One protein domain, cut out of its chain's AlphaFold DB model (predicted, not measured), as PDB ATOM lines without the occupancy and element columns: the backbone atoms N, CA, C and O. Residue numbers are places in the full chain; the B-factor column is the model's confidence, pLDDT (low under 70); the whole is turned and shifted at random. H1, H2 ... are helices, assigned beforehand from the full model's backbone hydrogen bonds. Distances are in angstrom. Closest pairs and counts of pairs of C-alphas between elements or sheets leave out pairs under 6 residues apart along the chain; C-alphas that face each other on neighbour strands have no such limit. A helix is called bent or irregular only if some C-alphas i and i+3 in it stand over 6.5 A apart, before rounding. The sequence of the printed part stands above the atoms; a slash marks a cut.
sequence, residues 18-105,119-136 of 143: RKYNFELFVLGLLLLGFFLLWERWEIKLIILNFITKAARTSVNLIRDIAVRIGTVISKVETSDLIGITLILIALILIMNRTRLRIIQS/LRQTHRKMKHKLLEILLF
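AT A GLANCE: This is residues 18 to 105 and 119 to 136 of the 143 residues of an uncharacterized protein of Candidatus Marinimicrobia bacterium (UniProt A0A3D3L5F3). Three long helices, H1, H2 and H3, follow one another as the sides of an open three-sided frame with an empty middle; H2 is the long base, and H1 and H3 are the two arms. The short helix H4 reaches one end of itself to the far half of H3, and residues 119 to 125 trail away before it. You are looking at 106 printed residues with four named helices in the order H1, H2, H3, H4 and no named strand, and the class is all helix. The whole is extended, with a radius of gyration of the C-alphas of 25.8 A, and its outline is flat, with spans of 67 by 56 by 18 A.

HOW THE PARTS SIT: Start at H1, residues 18 to 38, and pass the tight link to H2, residues 42 to 73; these two helices are apart. Go on through the next tight link to H3, residues 78 to 105. H2 and H3 are close but not clearly touching: their closest C-alphas, those of Ile 73 and Leu 81, are 7.9 A apart, and their lines are about perpendicular at 83 degrees. Beyond the cut, look for H4, residues 126 to 135, which only just touches H3, with 3 pairs of C-alphas within 8 A. H3 touches H4 with residues 95 to 99 alone, and the closest C-alphas of the two helices are those of Arg 99 and Leu 135, 6.3 A apart. H3 and H4 run opposite ways at a steep tilt of 55 degrees. H1 is apart from H3 and H4, and H2 is apart from H4. In H3 and H4 every O i to N i+4 pair is within hydrogen-bond range; in H1 it is 15 of 17 and in H2 27 of 28.

IN THESE COORDINATES: Find C-alpha 18 at (208.100, 279.469, 241.815); from there H1 runs 30.9 A to C-alpha 38. It is irregular, with C-alphas 19 and 22 lying 7.3 A apart. H2, the longest helix, begins at C-alpha 42 at (231.248, 278.435, 271.708) and runs 46.7 A to C-alpha 73. It is neither bent nor irregular, but only just: C-alphas 42 and 45 are 6.1 A apart. H3 covers 40.6 A from C-alpha 78 to C-alpha 105. H4 covers 14.4 A and ends at C-alpha 135 at (227.165, 289.131, 218.593).

THE WHOLE: The two C-alphas farthest apart are those of Arg 40 and Ser 105, at 69.0 A. Residues 106 to 118 are not printed, and C-alphas 105 and 119 are 19.0 A apart across this cut. The mean pLDDT of the printed part is 77.7; look for values under 70 at residues 39 to 45 and 72 to 76, among others.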
ATOM      1  N   ARG A  18     207.914 278.050 242.171       58.00
ATOM      2  CA  ARG A  18     208.100 279.469 241.815       58.00
ATOM      3  C   ARG A  18     207.220 280.425 242.629       58.00
ATOM      4  O   ARG A  18     207.566 281.598 242.731       58.00
ATOM      5  N   LYS A  19     206.095 279.951 243.173       63.16
ATOM      6  CA  LYS A  19     205.195 280.765 244.004       63.16
ATOM      7  C   LYS A  19     205.649 280.799 245.470       63.16
ATOM      8  O   LYS A  19     205.518 281.842 246.094       63.16
ATOM      9  N   TYR A  20     206.243 279.710 245.961       66.31
ATOM     10  CA  TYR A  20     206.639 279.533 247.366       66.31
ATOM     11  C   TYR A  20     208.128 279.796 247.654       66.31
ATOM     12  O   TYR A  20     208.532 279.760 248.809       66.31
ATOM     13  N   ASN A  21     208.958 280.098 246.646       73.69
ATOM     14  CA  ASN A  21     210.386 280.395 246.846       73.69
ATOM     15  C   ASN A  21     210.636 281.520 247.864       73.69
ATOM     16  O   ASN A  21     211.596 281.447 248.622       73.69
ATOM     17  N   PHE A  22     209.785 282.552 247.879       79.81
ATOM     18  CA  PHE A  22     209.916 283.647 248.838       79.81
ATOM     19  C   PHE A  22     209.541 283.202 250.257       79.81
ATOM     20  O   PHE A  22     210.299 283.453 251.183       79.81
ATOM     21  N   GLU A  23     208.431 282.479 250.425       85.25
ATOM     22  CA  GLU A  23     208.024 281.946 251.731       85.25
ATOM     23  C   GLU A  23     209.051 280.955 252.285       85.25
ATOM     24  O   GLU A  23     209.426 281.081 253.443       85.25
ATOM     25  N   LEU A  24     209.588 280.047 251.461       83.19
ATOM     26  CA  LEU A  24     210.665 279.130 251.861       83.19
ATOM     27  C   LEU A  24     211.949 279.872 252.251       83.19
ATOM     28  O   LEU A  24     212.620 279.473 253.199       83.19
ATOM     29  N   PHE A  25     212.284 280.956 251.547       86.75
ATOM     30  CA  PHE A  25     213.433 281.793 251.882       86.75
ATOM     31  C   PHE A  25     213.242 282.509 253.225       86.75
ATOM     32  O   PHE A  25     214.143 282.497 254.060       86.75
ATOM     33  N   VAL A  26     212.056 283.076 253.467       90.56
ATOM     34  CA  VAL A  26     211.708 283.719 254.743       90.56
ATOM     35  C   VAL A  26     211.701 282.702 255.888       90.56
ATOM     36  O   VAL A  26     212.262 282.975 256.944       90.56
ATOM     37  N   LEU A  27     211.144 281.506 255.672       90.44
ATOM     38  CA  LEU A  27     211.166 280.411 256.649       90.44
ATOM     39  C   LEU A  27     212.599 279.966 256.961       90.44
ATOM     40  O   LEU A  27     212.945 279.785 258.125       90.44
ATOM     41  N   GLY A  28     213.447 279.856 255.934       89.56
ATOM     42  CA  GLY A  28     214.868 279.555 256.086       89.56
ATOM     43  C   GLY A  28     215.605 280.616 256.903       89.56
ATOM     44  O   GLY A  28     216.363 280.268 257.800       89.56
ATOM     45  N   LEU A  29     215.342 281.902 256.652       88.56
ATOM     46  CA  LEU A  29     215.920 283.006 257.423       88.56
ATOM     47  C   LEU A  29     215.450 283.020 258.881       88.56
ATOM     48  O   LEU A  29     216.265 283.258 259.769       88.56
ATOM     49  N   LEU A  30     214.167 282.750 259.143       90.62
ATOM     50  CA  LEU A  30     213.631 282.676 260.506       90.62
ATOM     51  C   LEU A  30     214.224 281.502 261.288       90.62
ATOM     52  O   LEU A  30     214.639 281.687 262.428       90.62
ATOM     53  N   LEU A  31     214.321 280.320 260.669       87.44
ATOM     54  CA  LEU A  31     214.976 279.150 261.262       87.44
ATOM     55  C   LEU A  31     216.455 279.420 261.540       87.44
ATOM     56  O   LEU A  31     216.930 279.122 262.630       87.44
ATOM     57  N   LEU A  32     217.165 280.029 260.586       84.06
ATOM     58  CA  LEU A  32     218.566 280.412 260.747       84.06
ATOM     59  C   LEU A  32     218.735 281.420 261.895       84.06
ATOM     60  O   LEU A  32     219.619 281.255 262.729       84.06
ATOM     61  N   GLY A  33     217.876 282.440 261.962       84.69
ATOM     62  CA  GLY A  33     217.882 283.452 263.020       84.69
ATOM     63  C   GLY A  33     217.563 282.875 264.399       84.69
ATOM     64  O   GLY A  33     218.235 283.204 265.372       84.69
ATOM     65  N   PHE A  34     216.589 281.967 264.482       85.38
ATOM     66  CA  PHE A  34     216.270 281.254 265.718       85.38
ATOM     67  C   PHE A  34     217.427 280.352 266.157       85.38
ATOM     68  O   PHE A  34     217.825 280.387 267.317       85.38
ATOM     69  N   PHE A  35     218.027 279.614 265.220       80.19
ATOM     70  CA  PHE A  35     219.209 278.788 265.459       80.19
ATOM     71  C   PHE A  35     220.390 279.619 265.992       80.19
ATOM     72  O   PHE A  35     221.026 279.239 266.970       80.19
ATOM     73  N   LEU A  36     220.620 280.807 265.422       74.62
ATOM     74  CA  LEU A  36     221.638 281.760 265.883       74.62
ATOM     75  C   LEU A  36     221.400 282.273 267.316       74.62
ATOM     76  O   LEU A  36     222.369 282.572 268.012       74.62
ATOM     77  N   LEU A  37     220.142 282.404 267.757       75.25
ATOM     78  CA  LEU A  37     219.792 282.839 269.118       75.25
ATOM     79  C   LEU A  37     219.794 281.691 270.138       75.25
ATOM     80  O   LEU A  37     220.091 281.919 271.309       75.25
ATOM     81  N   TRP A  38     219.444 280.480 269.706       76.00
ATOM     82  CA  TRP A  38     219.303 279.301 270.563       76.00
ATOM     83  C   TRP A  38     220.652 278.716 271.013       76.00
ATOM     84  O   TRP A  38     220.778 278.192 272.120       76.00
ATOM     85  N   GLU A  39     221.677 278.821 270.170       63.75
ATOM     86  CA  GLU A  39     222.938 278.100 270.343       63.75
ATOM     87  C   GLU A  39     223.964 278.911 271.177       63.75
ATOM     88  O   GLU A  39     224.322 280.050 270.857       63.75
ATOM     89  N   ARG A  40     224.450 278.351 272.298       61.75
ATOM     90  CA  ARG A  40     225.303 279.070 273.272       61.75
ATOM     91  C   ARG A  40     226.765 279.194 272.811       61.75
ATOM     92  O   ARG A  40     227.482 278.209 272.735       61.75
ATOM     93  N   TRP A  41     227.200 280.441 272.605       58.22
ATOM     94  CA  TRP A  41     228.532 281.076 272.772       58.22
ATOM     95  C   TRP A  41     229.833 280.422 272.235       58.22
ATOM     96  O   TRP A  41     230.659 281.170 271.712       58.22
ATOM     97  N   GLU A  42     230.034 279.103 272.246       63.16
ATOM     98  CA  GLU A  42     231.248 278.435 271.708       63.16
ATOM     99  C   GLU A  42     231.415 278.642 270.186       63.16
ATOM    100  O   GLU A  42     232.520 278.755 269.651       63.16
ATOM    101  N   ILE A  43     230.303 278.801 269.468       60.62
ATOM    102  CA  ILE A  43     230.286 278.965 268.009       60.62
ATOM    103  C   ILE A  43     230.783 280.355 267.585       60.62
ATOM    104  O   ILE A  43     231.277 280.516 266.472       60.62
ATOM    105  N   LYS A  44     230.743 281.370 268.460       63.59
ATOM    106  CA  LYS A  44     231.212 282.721 268.099       63.59
ATOM    107  C   LYS A  44     232.703 282.733 267.762       63.59
ATOM    108  O   LYS A  44     233.094 283.354 266.776       63.59
ATOM    109  N   LEU A  45     233.522 282.013 268.531       69.31
ATOM    110  CA  LEU A  45     234.960 281.897 268.274       69.31
ATOM    111  C   LEU A  45     235.246 281.059 267.024       69.31
ATOM    112  O   LEU A  45     236.097 281.432 266.215       69.31
ATOM    113  N   ILE A  46     234.498 279.971 266.823       74.56
ATOM    114  CA  ILE A  46     234.637 279.102 265.647       74.56
ATOM    115  C   ILE A  46     234.250 279.855 264.366       74.56
ATOM    116  O   ILE A  46     235.011 279.842 263.398       74.56
ATOM    117  N   ILE A  47     233.121 280.572 264.367       76.62
ATOM    118  CA  ILE A  47     232.661 281.392 263.238       76.62
ATOM    119  C   ILE A  47     233.643 282.525 262.962       76.62
ATOM    120  O   ILE A  47     234.022 282.723 261.812       76.62
ATOM    121  N   LEU A  48     234.093 283.257 263.984       77.12
ATOM    122  CA  LEU A  48     235.014 284.375 263.780       77.12
ATOM    123  C   LEU A  48     236.363 283.899 263.221       77.12
ATOM    124  O   LEU A  48     236.905 284.518 262.303       77.12
ATOM    125  N   ASN A  49     236.881 282.772 263.715       81.25
ATOM    126  CA  ASN A  49     238.098 282.158 263.189       81.25
ATOM    127  C   ASN A  49     237.894 281.656 261.750       81.25
ATOM    128  O   ASN A  49     238.767 281.843 260.905       81.25
ATOM    129  N   PHE A  50     236.731 281.079 261.435       82.81
ATOM    130  CA  PHE A  50     236.385 280.666 260.074       82.81
ATOM    131  C   PHE A  50     236.293 281.862 259.116       82.81
ATOM    132  O   PHE A  50     236.901 281.825 258.050       82.81
ATOM    133  N   ILE A  51     235.617 282.947 259.508       81.69
ATOM    134  CA  ILE A  51     235.511 284.186 258.723       81.69
ATOM    135  C   ILE A  51     236.896 284.792 258.498       81.69
ATOM    136  O   ILE A  51     237.242 285.136 257.371       81.69
ATOM    137  N   THR A  52     237.714 284.880 259.547       85.50
ATOM    138  CA  THR A  52     239.064 285.450 259.453       85.50
ATOM    139  C   THR A  52     239.959 284.600 258.552       85.50
ATOM    140  O   THR A  52     240.682 285.140 257.715       85.50
ATOM    141  N   LYS A  53     239.886 283.266 258.657       88.25
ATOM    142  CA  LYS A  53     240.597 282.348 257.755       88.25
ATOM    143  C   LYS A  53     240.104 282.477 256.319       88.25
ATOM    144  O   LYS A  53     240.929 282.572 255.419       88.25
ATOM    145  N   ALA A  54     238.794 282.531 256.095       84.06
ATOM    146  CA  ALA A  54     238.212 282.698 254.766       84.06
ATOM    147  C   ALA A  54     238.641 284.026 254.125       84.06
ATOM    148  O   ALA A  54     239.070 284.037 252.972       84.06
ATOM    149  N   ALA A  55     238.606 285.122 254.887       84.31
ATOM    150  CA  ALA A  55     239.063 286.436 254.448       84.31
ATOM    151  C   ALA A  55     240.572 286.455 254.155       84.31
ATOM    152  O   ALA A  55     241.014 287.029 253.165       84.31
ATOM    153  N   ARG A  56     241.390 285.793 254.979       87.56
ATOM    154  CA  ARG A  56     242.836 285.713 254.739       87.56
ATOM    155  C   ARG A  56     243.162 284.877 253.505       87.56
ATOM    156  O   ARG A  56     244.010 285.270 252.711       87.56
ATOM    157  N   THR A  57     242.472 283.753 253.319       87.38
ATOM    158  CA  THR A  57     242.619 282.900 252.136       87.38
ATOM    159  C   THR A  57     242.203 283.643 250.873       87.38
ATOM    160  O   THR A  57     242.927 283.588 249.886       87.38
ATOM    161  N   SER A  58     241.092 284.384 250.891       82.75
ATOM    162  CA  SER A  58     240.667 285.159 249.722       82.75
ATOM    163  C   SER A  58     241.671 286.255 249.369       82.75
ATOM    164  O   SER A  58     242.049 286.375 248.205       82.75
ATOM    165  N   VAL A  59     242.176 286.998 250.358       87.25
ATOM    166  CA  VAL A  59     243.206 288.025 250.136       87.25
ATOM    167  C   VAL A  59     244.500 287.412 249.598       87.25
ATOM    168  O   VAL A  59     245.072 287.945 248.648       87.25
ATOM    169  N   ASN A  60     244.946 286.280 250.146       87.75
ATOM    170  CA  ASN A  60     246.144 285.593 249.664       87.75
ATOM    171  C   ASN A  60     245.971 285.077 248.231       87.75
ATOM    172  O   ASN A  60     246.855 285.292 247.410       87.75
ATOM    173  N   LEU A  61     244.815 284.495 247.896       85.06
ATOM    174  CA  LEU A  61     244.509 284.069 246.529       85.06
ATOM    175  C   LEU A  61     244.540 285.248 245.551       85.06
ATOM    176  O   LEU A  61     245.143 285.143 244.485       85.06
ATOM    177  N   ILE A  62     243.935 286.382 245.914       84.81
ATOM    178  CA  ILE A  62     243.957 287.594 245.081       84.81
ATOM    179  C   ILE A  62     245.396 288.081 244.895       84.81
ATOM    180  O   ILE A  62     245.789 288.419 243.780       84.81
ATOM    181  N   ARG A  63     246.196 288.090 245.966       83.94
ATOM    182  CA  ARG A  63     247.596 288.518 245.914       83.94
ATOM    183  C   ARG A  63     248.445 287.589 245.047       83.94
ATOM    184  O   ARG A  63     249.200 288.088 244.224       83.94
ATOM    185  N   ASP A  64     248.297 286.275 245.178       83.81
ATOM    186  CA  ASP A  64     249.036 285.294 244.374       83.81
ATOM    187  C   ASP A  64     248.677 285.392 242.890       83.81
ATOM    188  O   ASP A  64     249.554 285.334 242.026       83.81
ATOM    189  N   ILE A  65     247.395 285.604 242.584       83.38
ATOM    190  CA  ILE A  65     246.936 285.866 241.219       83.38
ATOM    191  C   ILE A  65     247.555 287.171 240.705       83.38
ATOM    192  O   ILE A  65     248.114 287.185 239.611       83.38
ATOM    193  N   ALA A  66     247.522 288.245 241.495       78.62
ATOM    194  CA  ALA A  66     248.081 289.537 241.111       78.62
ATOM    195  C   ALA A  66     249.603 289.482 240.893       78.62
ATOM    196  O   ALA A  66     250.093 290.042 239.919       78.62
ATOM    197  N   VAL A  67     250.353 288.772 241.740       79.94
ATOM    198  CA  VAL A  67     251.806 288.580 241.583       79.94
ATOM    199  C   VAL A  67     252.109 287.712 240.361       79.94
ATOM    200  O   VAL A  67     253.019 288.023 239.593       79.94
ATOM    201  N   ARG A  68     251.329 286.655 240.113       76.06
ATOM    202  CA  ARG A  68     251.483 285.827 238.907       76.06
ATOM    203  C   ARG A  68     251.202 286.630 237.636       76.06
ATOM    204  O   ARG A  68     251.949 286.525 236.672       76.06
ATOM    205  N   ILE A  69     250.164 287.460 237.642       76.19
ATOM    206  CA  ILE A  69     249.856 288.361 236.528       76.19
ATOM    207  C   ILE A  69     250.966 289.406 236.375       76.19
ATOM    208  O   ILE A  69     251.471 289.590 235.276       76.19
ATOM    209  N   GLY A  70     251.408 290.031 237.467       71.12
ATOM    210  CA  GLY A  70     252.476 291.031 237.467       71.12
ATOM    211  C   GLY A  70     253.805 290.483 236.952       71.12
ATOM    212  O   GLY A  70     254.459 291.134 236.154       71.12
ATOM    213  N   THR A  71     254.180 289.258 237.321       70.50
ATOM    214  CA  THR A  71     255.403 288.605 236.816       70.50
ATOM    215  C   THR A  71     255.319 288.225 235.339       70.50
ATOM    216  O   THR A  71     256.346 288.219 234.662       70.50
ATOM    217  N   VAL A  72     254.122 287.930 234.819       66.62
ATOM    218  CA  VAL A  72     253.901 287.770 233.375       66.62
ATOM    219  C   VAL A  72     253.981 289.130 232.683       66.62
ATOM    220  O   VAL A  72     254.716 289.254 231.714       66.62
ATOM    221  N   ILE A  73     253.318 290.161 233.210       64.44
ATOM    222  CA  ILE A  73     253.334 291.516 232.641       64.44
ATOM    223  C   ILE A  73     254.743 292.118 232.656       64.44
ATOM    224  O   ILE A  73     255.132 292.702 231.663       64.44
ATOM    225  N   SER A  74     255.540 291.938 233.714       63.91
ATOM    226  CA  SER A  74     256.924 292.437 233.764       63.91
ATOM    227  C   SER A  74     257.862 291.740 232.775       63.91
ATOM    228  O   SER A  74     258.930 292.271 232.487       63.91
ATOM    229  N   LYS A  75     257.500 290.546 232.285       67.38
ATOM    230  CA  LYS A  75     258.227 289.855 231.209       67.38
ATOM    231  C   LYS A  75     257.759 290.276 229.818       67.38
ATOM    232  O   LYS A  75     258.512 290.097 228.869       67.38
ATOM    233  N   VAL A  76     256.530 290.778 229.696       68.88
ATOM    234  CA  VAL A  76     255.995 291.308 228.441       68.88
ATOM    235  C   VAL A  76     256.437 292.761 228.320       68.88
ATOM    236  O   VAL A  76     256.210 293.569 229.220       68.88
ATOM    237  N   GLU A  77     257.087 293.112 227.217       73.94
ATOM    238  CA  GLU A  77     257.455 294.501 226.977       73.94
ATOM    239  C   GLU A  77     256.192 295.377 226.946       73.94
ATOM    240  O   GLU A  77     255.126 294.969 226.481       73.94
ATOM    241  N   THR A  78     256.283 296.604 227.461       74.94
ATOM    242  CA  THR A  78     255.128 297.520 227.488       74.94
ATOM    243  C   THR A  78     254.554 297.751 226.084       74.94
ATOM    244  O   THR A  78     253.336 297.856 225.933       74.94
ATOM    245  N   SER A  79     255.416 297.731 225.062       75.50
ATOM    246  CA  SER A  79     255.090 297.733 223.630       75.50
ATOM    247  C   SER A  79     254.152 296.589 223.228       75.50
ATOM    248  O   SER A  79     253.126 296.840 222.593       75.50
ATOM    249  N   ASP A  80     254.445 295.355 223.637       81.06
ATOM    250  CA  ASP A  80     253.640 294.171 223.320       81.06
ATOM    251  C   ASP A  80     252.267 294.223 223.992       81.06
ATOM    252  O   ASP A  80     251.249 293.890 223.380       81.06
ATOM    253  N   LEU A  81     252.204 294.708 225.234       82.44
ATOM    254  CA  LEU A  81     250.937 294.881 225.948       82.44
ATOM    255  C   LEU A  81     250.036 295.907 225.248       82.44
ATOM    256  O   LEU A  81     248.827 295.691 225.100       82.44
ATOM    257  N   ILE A  82     250.626 297.003 224.767       86.56
ATOM    258  CA  ILE A  82     249.927 298.015 223.971       86.56
ATOM    259  C   ILE A  82     249.473 297.411 222.636       86.56
ATOM    260  O   ILE A  82     248.318 297.601 222.249       86.56
ATOM    261  N   GLY A  83     250.319 296.616 221.977       88.94
ATOM    262  CA  GLY A  83     249.985 295.899 220.744       88.94
ATOM    263  C   GLY A  83     248.786 294.960 220.907       88.94
ATOM    264  O   GLY A  83     247.814 295.061 220.157       88.94
ATOM    265  N   ILE A  84     248.794 294.107 221.933       87.25
ATOM    266  CA  ILE A  84     247.677 293.204 222.260       87.25
ATOM    267  C   ILE A  84     246.404 294.006 222.547       87.25
ATOM    268  O   ILE A  84     245.327 293.653 222.062       87.25
ATOM    269  N   THR A  85     246.516 295.109 223.290       87.31
ATOM    270  CA  THR A  85     245.376 295.983 223.595       87.31
ATOM    271  C   THR A  85     244.774 296.578 222.322       87.31
ATOM    272  O   THR A  85     243.556 296.532 222.139       87.31
ATOM    273  N   LEU A  86     245.605 297.075 221.401       90.38
ATOM    274  CA  LEU A  86     245.154 297.620 220.119       90.38
ATOM    275  C   LEU A  86     244.483 296.556 219.241       90.38
ATOM    276  O   LEU A  86     243.429 296.824 218.663       90.38
ATOM    277  N   ILE A  87     245.033 295.336 219.185       92.19
ATOM    278  CA  ILE A  87     244.422 294.208 218.463       92.19
ATOM    279  C   ILE A  87     243.050 293.871 219.060       92.19
ATOM    280  O   ILE A  87     242.077 293.687 218.327       92.19
ATOM    281  N   LEU A  88     242.941 293.833 220.388       90.44
ATOM    282  CA  LEU A  88     241.693 293.521 221.080       90.44
ATOM    283  C   LEU A  88     240.624 294.596 220.822       90.44
ATOM    284  O   LEU A  88     239.478 294.264 220.512       90.44
ATOM    285  N   ILE A  89     241.004 295.878 220.851       91.31
ATOM    286  CA  ILE A  89     240.125 296.994 220.467       91.31
ATOM    287  C   ILE A  89     239.685 296.862 219.004       91.31
ATOM    288  O   ILE A  89     238.496 297.005 218.705       91.31
ATOM    289  N   ALA A  90     240.606 296.548 218.088       92.25
ATOM    290  CA  ALA A  90     240.289 296.358 216.675       92.25
ATOM    291  C   ALA A  90     239.272 295.222 216.466       92.25
ATOM    292  O   ALA A  90     238.298 295.399 215.732       92.25
ATOM    293  N   LEU A  91     239.429 294.090 217.160       89.88
ATOM    294  CA  LEU A  91     238.469 292.983 217.120       89.88
ATOM    295  C   LEU A  91     237.080 293.406 217.613       89.88
ATOM    296  O   LEU A  91     236.083 293.124 216.944       89.88
ATOM    297  N   ILE A  92     237.002 294.139 218.731       86.56
ATOM    298  CA  ILE A  92     235.733 294.669 219.253       86.56
ATOM    299  C   ILE A  92     235.068 295.587 218.222       86.56
ATOM    300  O   ILE A  92     233.867 295.464 217.963       86.56
ATOM    301  N   LEU A  93     235.834 296.482 217.591       86.88
ATOM    302  CA  LEU A  93     235.328 297.382 216.555       86.88
ATOM    303  C   LEU A  93     234.813 296.616 215.328       86.88
ATOM    304  O   LEU A  93     233.731 296.929 214.824       86.88
ATOM    305  N   ILE A  94     235.534 295.586 214.874       87.12
ATOM    306  CA  ILE A  94     235.117 294.723 213.758       87.12
ATOM    307  C   ILE A  94     233.811 293.993 214.095       87.12
ATOM    308  O   ILE A  94     232.877 293.990 213.286       87.12
ATOM    309  N   MET A  95     233.699 293.418 215.295       81.31
ATOM    310  CA  MET A  95     232.468 292.773 215.761       81.31
ATOM    311  C   MET A  95     231.299 293.761 215.815       81.31
ATOM    312  O   MET A  95     230.210 293.469 215.320       81.31
ATOM    313  N   ASN A  96     231.530 294.959 216.357       80.44
ATOM    314  CA  ASN A  96     230.536 296.024 216.456       80.44
ATOM    315  C   ASN A  96     230.034 296.463 215.070       80.44
ATOM    316  O   ASN A  96     228.828 296.592 214.846       80.44
ATOM    317  N   ARG A  97     230.951 296.623 214.110       85.31
ATOM    318  CA  ARG A  97     230.623 296.955 212.719       85.31
ATOM    319  C   ARG A  97     229.842 295.837 212.033       85.31
ATOM    320  O   ARG A  97     228.877 296.109 211.322       85.31
ATOM    321  N   THR A  98     230.226 294.586 212.268       81.31
ATOM    322  CA  THR A  98     229.527 293.412 211.724       81.31
ATOM    323  C   THR A  98     228.110 293.317 212.286       81.31
ATOM    324  O   THR A  98     227.170 293.086 211.529       81.31
ATOM    325  N   ARG A  99     227.927 293.596 213.585       81.19
ATOM    326  CA  ARG A  99     226.605 293.685 214.220       81.19
ATOM    327  C   ARG A  99     225.725 294.730 213.534       81.19
ATOM    328  O   ARG A  99     224.587 294.426 213.192       81.19
ATOM    329  N   LEU A 100     226.252 295.935 213.306       79.94
ATOM    330  CA  LEU A 100     225.516 297.006 212.625       79.94
ATOM    331  C   LEU A 100     225.122 296.614 211.197       79.94
ATOM    332  O   LEU A 100     223.969 296.805 210.822       79.94
ATOM    333  N   ARG A 101     226.036 295.997 210.435       80.94
ATOM    334  CA  ARG A 101     225.744 295.506 209.081       80.94
ATOM    335  C   ARG A 101     224.611 294.479 209.091       80.94
ATOM    336  O   ARG A 101     223.672 294.622 208.323       80.94
ATOM    337  N   ILE A 102     224.664 293.486 209.980       75.62
ATOM    338  CA  ILE A 102     223.616 292.457 210.085       75.62
ATOM    339  C   ILE A 102     222.258 293.094 210.412       75.62
ATOM    340  O   ILE A 102     221.260 292.739 209.793       75.62
ATOM    341  N   ILE A 103     222.209 294.058 211.338       75.00
ATOM    342  CA  ILE A 103     220.965 294.759 211.691       75.00
ATOM    343  C   ILE A 103     220.410 295.540 210.492       75.00
ATOM    344  O   ILE A 103     219.218 295.457 210.224       75.00
ATOM    345  N   GLN A 104     221.260 296.267 209.762       73.62
ATOM    346  CA  GLN A 104     220.846 297.063 208.599       73.62
ATOM    347  C   GLN A 104     220.425 296.201 207.403       73.62
ATOM    348  O   GLN A 104     219.529 296.580 206.657       73.62
ATOM    349  N   SER A 105     221.061 295.043 207.212       69.12
ATOM    350  CA  SER A 105     220.751 294.123 206.114       69.12
ATOM    351  C   SER A 105     219.507 293.267 206.365       69.12
ATOM    352  O   SER A 105     219.019 292.642 205.427       69.12
ATOM    353  N   LEU A 119     203.048 287.766 211.884       65.50
ATOM    354  CA  LEU A 119     204.249 287.011 212.248       65.50
ATOM    355  C   LEU A 119     204.095 286.341 213.620       65.50
ATOM    356  O   LEU A 119     203.805 287.007 214.620       65.50
ATOM    357  N   ARG A 120     204.348 285.028 213.706       64.38
ATOM    358  CA  ARG A 120     204.321 284.304 214.983       64.38
ATOM    359  C   ARG A 120     205.740 284.002 215.444       64.38
ATOM    360  O   ARG A 120     206.582 283.517 214.694       64.38
ATOM    361  N   GLN A 121     206.014 284.261 216.719       65.62
ATOM    362  CA  GLN A 121     207.308 283.918 217.299       65.62
ATOM    363  C   GLN A 121     207.488 282.393 217.322       65.62
ATOM    364  O   GLN A 121     206.655 281.670 217.876       65.62
ATOM    365  N   THR A 122     208.586 281.908 216.743       71.44
ATOM    366  CA  THR A 122     208.936 280.482 216.731       71.44
ATOM    367  C   THR A 122     209.985 280.149 217.791       71.44
ATOM    368  O   THR A 122     210.693 281.016 218.310       71.44
ATOM    369  N   HIS A 123     210.061 278.868 218.164       63.12
ATOM    370  CA  HIS A 123     211.028 278.395 219.150       63.12
ATOM    371  C   HIS A 123     212.461 278.517 218.610       63.12
ATOM    372  O   HIS A 123     212.767 278.083 217.497       63.12
ATOM    373  N   ARG A 124     213.358 279.094 219.416       64.19
ATOM    374  CA  ARG A 124     214.755 279.338 219.037       64.19
ATOM    375  C   ARG A 124     215.511 278.016 218.857       64.19
ATOM    376  O   ARG A 124     215.483 277.154 219.732       64.19
ATOM    377  N   LYS A 125     216.248 277.880 217.752       75.19
ATOM    378  CA  LYS A 125     217.235 276.799 217.557       75.19
ATOM    379  C   LYS A 125     218.567 277.163 218.227       75.19
ATOM    380  O   LYS A 125     218.920 278.339 218.301       75.19
ATOM    381  N   MET A 126     219.342 276.160 218.651       68.12
ATOM    382  CA  MET A 126     220.631 276.338 219.355       68.12
ATOM    383  C   MET A 126     221.630 277.224 218.594       68.12
ATOM    384  O   MET A 126     222.335 278.025 219.204       68.12
ATOM    385  N   LYS A 127     221.620 277.163 217.257       74.31
ATOM    386  CA  LYS A 127     222.453 278.007 216.385       74.31
ATOM    387  C   LYS A 127     222.217 279.511 216.615       74.31
ATOM    388  O   LYS A 127     223.165 280.285 216.623       74.31
ATOM    389  N   HIS A 128     220.977 279.923 216.892       68.56
ATOM    390  CA  HIS A 128     220.651 281.326 217.178       68.56
ATOM    391  C   HIS A 128     221.085 281.762 218.580       68.56
ATOM    392  O   HIS A 128     221.361 282.937 218.789       68.56
ATOM    393  N   LYS A 129     221.178 280.825 219.533       70.25
ATOM    394  CA  LYS A 129     221.680 281.106 220.884       70.25
ATOM    395  C   LYS A 129     223.192 281.341 220.876       70.25
ATOM    396  O   LYS A 129     223.666 282.253 221.540       70.25
ATOM    397  N   LEU A 130     223.928 280.562 220.078       70.31
ATOM    398  CA  LEU A 130     225.353 280.798 219.820       70.31
ATOM    399  C   LEU A 130     225.586 282.158 219.159       70.31
ATOM    400  O   LEU A 130     226.457 282.906 219.589       70.31
ATOM    401  N   LEU A 131     224.761 282.507 218.169       72.06
ATOM    402  CA  LEU A 131     224.851 283.799 217.494       72.06
ATOM    403  C   LEU A 131     224.538 284.979 218.436       72.06
ATOM    404  O   LEU A 131     225.189 286.014 218.351       72.06
ATOM    405  N   GLU A 132     223.579 284.816 219.355       72.25
ATOM    406  CA  GLU A 132     223.237 285.818 220.377       72.25
ATOM    407  C   GLU A 132     224.409 286.093 221.328       72.25
ATOM    408  O   GLU A 132     224.679 287.256 221.627       72.25
ATOM    409  N   ILE A 133     225.132 285.049 221.750       71.56
ATOM    410  CA  ILE A 133     226.331 285.182 222.590       71.56
ATOM    411  C   ILE A 133     227.466 285.840 221.801       71.56
ATOM    412  O   ILE A 133     228.078 286.785 222.284       71.56
ATOM    413  N   LEU A 134     227.719 285.374 220.576       71.44
ATOM    414  CA  LEU A 134     228.835 285.853 219.762       71.44
ATOM    415  C   LEU A 134     228.667 287.324 219.351       71.44
ATOM    416  O   LEU A 134     229.630 288.079 219.367       71.44
ATOM    417  N   LEU A 135     227.447 287.753 219.013       65.62
ATOM    418  CA  LEU A 135     227.165 289.131 218.593       65.62
ATOM    419  C   LEU A 135     226.700 290.047 219.735       65.62
ATOM    420  O   LEU A 135     226.403 291.216 219.474       65.62
ATOM    421  N   PHE A 136     226.585 289.532 220.967       67.56
ATOM    422  CA  PHE A 136     225.962 290.223 222.105       67.56
ATOM    423  C   PHE A 136     224.608 290.867 221.740       67.56
ATOM    424  O   PHE A 136     224.291 291.983 222.152       67.56
TER     425      PHE A 136